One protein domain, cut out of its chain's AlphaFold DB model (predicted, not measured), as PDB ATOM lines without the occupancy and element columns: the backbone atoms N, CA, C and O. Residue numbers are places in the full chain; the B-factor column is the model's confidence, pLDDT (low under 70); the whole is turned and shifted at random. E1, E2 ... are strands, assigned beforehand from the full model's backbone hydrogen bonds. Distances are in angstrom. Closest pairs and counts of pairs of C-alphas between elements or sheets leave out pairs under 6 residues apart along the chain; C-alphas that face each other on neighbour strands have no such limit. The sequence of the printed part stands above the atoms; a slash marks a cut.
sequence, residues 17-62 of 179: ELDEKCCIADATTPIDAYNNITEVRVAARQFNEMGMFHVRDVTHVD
ATOM      1  N   GLU A  17     272.177 201.270 226.420       91.19
ATOM      2  CA  GLU A  17     272.435 199.853 226.716       91.19
ATOM      3  C   GLU A  17     271.186 198.964 226.578       91.19
ATOM      4  O   GLU A  17     271.290 197.749 226.381       91.19
ATOM      5  N   LEU A  18     269.997 199.551 226.744       90.44
ATOM      6  CA  LEU A  18     268.717 198.876 226.534       90.44
ATOM      7  C   LEU A  18     268.301 198.928 225.061       90.44
ATOM      8  O   LEU A  18     267.748 197.948 224.564       90.44
ATOM      9  N   ASP A  19     268.620 200.023 224.368       89.06
ATOM     10  CA  ASP A  19     268.354 200.219 222.939       89.06
ATOM     11  C   ASP A  19     268.967 199.090 222.092       89.06
ATOM     12  O   ASP A  19     268.294 198.541 221.223       89.06
ATOM     13  N   GLU A  20     270.178 198.621 222.433       89.31
ATOM     14  CA  GLU A  20     270.841 197.505 221.728       89.31
ATOM     15  C   GLU A  20     270.025 196.200 221.738       89.31
ATOM     16  O   GLU A  20     270.160 195.355 220.851       89.31
ATOM     17  N   LYS A  21     269.183 196.012 222.761       90.31
ATOM     18  CA  LYS A  21     268.346 194.816 222.937       90.31
ATOM     19  C   LYS A  21     266.954 194.986 222.338       90.31
ATOM     20  O   LYS A  21     266.209 194.008 222.272       90.31
ATOM     21  N   CYS A  22     266.594 196.200 221.931       91.88
ATOM     22  CA  CYS A  22     265.278 196.531 221.415       91.88
ATOM     23  C   CYS A  22     265.245 196.460 219.886       91.88
ATOM     24  O   CYS A  22     266.224 196.755 219.205       91.88
ATOM     25  N   CYS A  23     264.089 196.082 219.343       93.12
ATOM     26  CA  CYS A  23     263.787 196.219 217.924       93.12
ATOM     27  C   CYS A  23     262.746 197.329 217.790       93.12
ATOM     28  O   CYS A  23     261.614 197.184 218.259       93.12
ATOM     29  N   ILE A  24     263.156 198.453 217.211       93.25
ATOM     30  CA  ILE A  24     262.378 199.690 217.186       93.25
ATOM     31  C   ILE A  24     261.854 199.919 215.775       93.25
ATOM     32  O   ILE A  24     262.637 200.101 214.841       93.25
ATOM     33  N   ALA A  25     260.533 199.899 215.626       93.06
ATOM     34  CA  ALA A  25     259.858 200.237 214.381       93.06
ATOM     35  C   ALA A  25     259.785 201.758 214.171       93.06
ATOM     36  O   ALA A  25     259.797 202.537 215.126       93.06
ATOM     37  N   ASP A  26     259.677 202.176 212.911       90.25
ATOM     38  CA  ASP A  26     259.513 203.590 212.569       90.25
ATOM     39  C   ASP A  26     258.114 204.113 212.946       90.25
ATOM     40  O   ASP A  26     257.118 203.385 212.883       90.25
ATOM     41  N   ALA A  27     258.025 205.403 213.262       89.00
ATOM     42  CA  ALA A  27     256.787 206.093 213.619       89.00
ATOM     43  C   ALA A  27     255.760 206.107 212.468       89.00
ATOM     44  O   ALA A  27     254.570 206.319 212.696       89.00
ATOM     45  N   THR A  28     256.202 205.881 211.225       88.19
ATOM     46  CA  THR A  28     255.344 205.835 210.027       88.19
ATOM     47  C   THR A  28     254.732 204.456 209.747       88.19
ATOM     48  O   THR A  28     254.015 204.289 208.757       88.19
ATOM     49  N   THR A  29     254.984 203.467 210.610       90.12
ATOM     50  CA  THR A  29     254.487 202.092 210.454       90.12
ATOM     51  C   THR A  29     252.950 202.053 210.328       90.12
ATOM     52  O   THR A  29     252.254 202.644 211.155       90.12
ATOM     53  N   PRO A  30     252.382 201.341 209.334       89.00
ATOM     54  CA  PRO A  30     250.941 201.342 209.085       89.00
ATOM     55  C   PRO A  30     250.151 200.554 210.144       89.00
ATOM     56  O   PRO A  30     250.257 199.325 210.260       89.00
ATOM     57  N   ILE A  31     249.285 201.271 210.859       90.94
ATOM     58  CA  ILE A  31     248.402 200.751 211.912       90.94
ATOM     59  C   ILE A  31     246.917 200.825 211.520       90.94
ATOM     60  O   ILE A  31     246.522 201.625 210.671       90.94
ATOM     61  N   ASP A  32     246.087 199.977 212.130       89.75
ATOM     62  CA  ASP A  32     244.625 200.027 212.010       89.75
ATOM     63  C   ASP A  32     243.969 200.921 213.083       89.75
ATOM     64  O   ASP A  32     244.632 201.485 213.949       89.75
ATOM     65  N   ALA A  33     242.637 201.047 213.042       88.62
ATOM     66  CA  ALA A  33     241.868 201.864 213.992       88.62
ATOM     67  C   ALA A  33     241.927 201.375 215.455       88.62
ATOM     68  O   ALA A  33     241.451 202.068 216.350       88.62
ATOM     69  N   TYR A  34     242.470 200.182 215.694       86.12
ATOM     70  CA  TYR A  34     242.676 199.591 217.013       86.12
ATOM     71  C   TYR A  34     244.170 199.533 217.371       86.12
ATOM     72  O   TYR A  34     244.553 198.747 218.237       86.12
ATOM     73  N   ASN A  35     245.008 200.331 216.697       87.88
ATOM     74  CA  ASN A  35     246.463 200.376 216.851       87.88
ATOM     75  C   ASN A  35     247.187 199.060 216.525       87.88
ATOM     76  O   ASN A  35     248.358 198.910 216.868       87.88
ATOM     77  N   ASN A  36     246.545 198.096 215.855       89.31
ATOM     78  CA  ASN A  36     247.244 196.888 215.429       89.31
ATOM     79  C   ASN A  36     248.083 197.181 214.194       89.31
ATOM     80  O   ASN A  36     247.635 197.842 213.256       89.31
ATOM     81  N   ILE A  37     249.267 196.587 214.148       89.25
ATOM     82  CA  ILE A  37     250.140 196.679 212.985       89.25
ATOM     83  C   ILE A  37     249.547 195.813 211.870       89.25
ATOM     84  O   ILE A  37     249.196 194.644 212.070       89.25
ATOM     85  N   THR A  38     249.377 196.415 210.694       89.06
ATOM     86  CA  THR A  38     248.657 195.788 209.573       89.06
ATOM     87  C   THR A  38     249.539 194.865 208.735       89.06
ATOM     88  O   THR A  38     249.053 193.869 208.193       89.06
ATOM     89  N   GLU A  39     250.834 195.168 208.657       88.50
ATOM     90  CA  GLU A  39     251.813 194.405 207.888       88.50
ATOM     91  C   GLU A  39     252.405 193.234 208.687       88.50
ATOM     92  O   GLU A  39     252.328 193.176 209.910       88.50
ATOM     93  N   VAL A  40     252.991 192.257 207.984       89.31
ATOM     94  CA  VAL A  40     253.653 191.084 208.600       89.31
ATOM     95  C   VAL A  40     255.134 191.352 208.878       89.31
ATOM     96  O   VAL A  40     255.732 190.755 209.780       89.31
ATOM     97  N   ARG A  41     255.735 192.262 208.112       91.69
ATOM     98  CA  ARG A  41     257.097 192.745 208.319       91.69
ATOM     99  C   ARG A  41     257.094 194.254 208.206       91.69
ATOM    100  O   ARG A  41     256.438 194.765 207.311       91.69
ATOM    101  N   VAL A  42     257.845 194.920 209.067       92.62
ATOM    102  CA  VAL A  42     257.928 196.383 209.119       92.62
ATOM    103  C   VAL A  42     259.384 196.824 209.114       92.62
ATOM    104  O   VAL A  42     260.271 196.058 209.508       92.62
ATOM    105  N   ALA A  43     259.631 198.042 208.640       91.88
ATOM    106  CA  ALA A  43     260.944 198.657 208.733       91.88
ATOM    107  C   ALA A  43     261.252 198.941 210.207       91.88
ATOM    108  O   ALA A  43     260.508 199.656 210.883       91.88
ATOM    109  N   ALA A  44     262.331 198.353 210.704       93.56
ATOM    110  CA  ALA A  44     262.773 198.537 212.074       93.56
ATOM    111  C   ALA A  44     264.300 198.564 212.149       93.56
ATOM    112  O   ALA A  44     265.005 198.153 211.216       93.56
ATOM    113  N   ARG A  45     264.801 199.068 213.275       92.50
ATOM    114  CA  ARG A  45     266.213 199.036 213.640       92.50
ATOM    115  C   ARG A  45     266.416 198.177 214.879       92.50
ATOM    116  O   ARG A  45     265.637 198.258 215.826       92.50
ATOM    117  N   GLN A  46     267.471 197.378 214.869       92.12
ATOM    118  CA  GLN A  46     267.952 196.650 216.033       92.12
ATOM    119  C   GLN A  46     269.463 196.839 216.112       92.12
ATOM    120  O   GLN A  46     270.211 196.304 215.292       92.12
ATOM    121  N   PHE A  47     269.908 197.626 217.089       87.25
ATOM    122  CA  PHE A  47     271.309 198.003 217.256       87.25
ATOM    123  C   PHE A  47     271.934 198.571 215.961       87.25
ATOM    124  O   PHE A  47     271.630 199.697 215.573       87.25
ATOM    125  N   ASN A  48     272.772 197.793 215.266       84.12
ATOM    126  CA  ASN A  48     273.448 198.189 214.023       84.12
ATOM    127  C   ASN A  48     272.780 197.658 212.745       84.12
ATOM    128  O   ASN A  48     273.265 197.927 211.645       84.12
ATOM    129  N   GLU A  49     271.689 196.905 212.864       88.62
ATOM    130  CA  GLU A  49     270.970 196.354 211.721       88.62
ATOM    131  C   GLU A  49     269.691 197.148 211.461       88.62
ATOM    132  O   GLU A  49     268.841 197.318 212.335       88.62
ATOM    133  N   MET A  50     269.548 197.629 210.227       91.44
ATOM    134  CA  MET A  50     268.326 198.253 209.728       91.44
ATOM    135  C   MET A  50     267.779 197.397 208.597       91.44
ATOM    136  O   MET A  50     268.512 197.010 207.684       91.44
ATOM    137  N   GLY A  51     266.488 197.091 208.645       92.44
ATOM    138  CA  GLY A  51     265.878 196.219 207.658       92.44
ATOM    139  C   GLY A  51     264.413 195.940 207.941       92.44
ATOM    140  O   GLY A  51     263.758 196.641 208.707       92.44
ATOM    141  N   MET A  52     263.899 194.895 207.297       93.06
ATOM    142  CA  MET A  52     262.519 194.450 207.472       93.06
ATOM    143  C   MET A  52     262.456 193.340 208.518       93.06
ATOM    144  O   MET A  52     262.820 192.194 208.230       93.06
ATOM    145  N   PHE A  53     261.937 193.645 209.700       91.88
ATOM    146  CA  PHE A  53     261.787 192.690 210.801       91.88
ATOM    147  C   PHE A  53     260.366 192.137 210.838       91.88
ATOM    148  O   PHE A  53     259.432 192.771 210.349       91.88
ATOM    149  N   HIS A  54     260.188 190.924 211.361       92.38
ATOM    150  CA  HIS A  54     258.847 190.391 211.567       92.38
ATOM    151  C   HIS A  54     258.191 191.158 212.719       92.38
ATOM    152  O   HIS A  54     258.838 191.435 213.722       92.38
ATOM    153  N   VAL A  55     256.893 191.459 212.637       90.50
ATOM    154  CA  VAL A  55     256.242 192.316 213.654       90.50
ATOM    155  C   VAL A  55     256.228 191.699 215.064       90.50
ATOM    156  O   VAL A  55     256.027 192.378 216.057       90.50
ATOM    157  N   ARG A  56     256.480 190.392 215.169       90.19
ATOM    158  CA  ARG A  56     256.641 189.706 216.466       90.19
ATOM    159  C   ARG A  56     257.950 190.037 217.180       90.19
ATOM    160  O   ARG A  56     258.017 189.827 218.383       90.19
ATOM    161  N   ASP A  57     258.952 190.493 216.437       90.50
ATOM    162  CA  ASP A  57     260.271 190.817 216.975       90.50
ATOM    163  C   ASP A  57     260.344 192.289 217.406       90.50
ATOM    164  O   ASP A  57     261.211 192.647 218.195       90.50
ATOM    165  N   VAL A  58     259.416 193.129 216.922       91.56
ATOM    166  CA  VAL A  58     259.304 194.551 217.272       91.56
ATOM    167  C   VAL A  58     258.916 194.686 218.739       91.56
ATOM    168  O   VAL A  58     257.884 194.168 219.164       91.56
ATOM    169  N   THR A  59     259.733 195.409 219.499       91.88
ATOM    170  CA  THR A  59     259.492 195.668 220.921       91.88
ATOM    171  C   THR A  59     258.973 197.075 221.176       91.88
ATOM    172  O   THR A  59     258.160 197.252 222.076       91.88
ATOM    173  N   HIS A  60     259.399 198.059 220.380       92.75
ATOM    174  CA  HIS A  60     259.029 199.467 220.549       92.75
ATOM    175  C   HIS A  60     258.793 200.147 219.198       92.75
ATOM    176  O   HIS A  60     259.143 199.613 218.143       92.75
ATOM    177  N   VAL A  61     258.227 201.350 219.237       92.56
ATOM    178  CA  VAL A  61     258.060 202.228 218.077       92.56
ATOM    179  C   VAL A  61     258.552 203.633 218.407       92.56
ATOM    180  O   VAL A  61     258.428 204.096 219.540       92.56
ATOM    181  N   ASP A  62     259.115 204.306 217.409       92.00
ATOM    182  CA  ASP A  62     259.475 205.718 217.485       92.00
ATOM    183  C   ASP A  62     258.240 206.609 217.742       92.00
ATOM    184  O   ASP A  62     257.178 206.422 217.150       92.00
TER     185      ASP A  62
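This is residues 17 to 62 of the 179 residues of the protein "RNA_pol_Rpb2_45 domain-containing protein" of Candidatus Gracilibacteria bacterium (UniProt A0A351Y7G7). This is a small, elongated domain with little regular structure: a long looping stretch, residues 17 to 40, runs past one two-stranded hairpin, E1 and E2, and the closing residues 55 to 62 fold back and cross that stretch. A loop around Ala 33 makes one end of the long axis, and Glu 17 lies at the other. The printed part has 46 residues, no named helix and two antiparallel strands, E1 then E2, with 12 residues; the class is all strand. It is compact, with a radius of gyration of the C-alphas of 10.3 A and spans of 33 by 17 by 17 A.

The printed part begins at C-alpha 17, (272.435, 199.853, 226.716). E1, residues 41 to 46, begins at C-alpha 41, (257.097, 192.745, 208.319), and measures 13.9 A. E2, residues 49 to 54, measures 13.5 A and ends at C-alpha 54, (258.847, 190.391, 211.567).

E1 and E2 form a hairpin with a tight link of two residues. Their directions differ by 143 degrees. C-alphas 41 and 54 face each other at 4.4 A. N 42 and O 53, 3.0 A, and N 46 and O 49, 2.9 A, are within hydrogen-bond range.

The C-alphas farthest apart, of Glu 17 and Ala 33, are 33.2 A apart. The printed part has no cut, and no printed residue is under 70 in pLDDT.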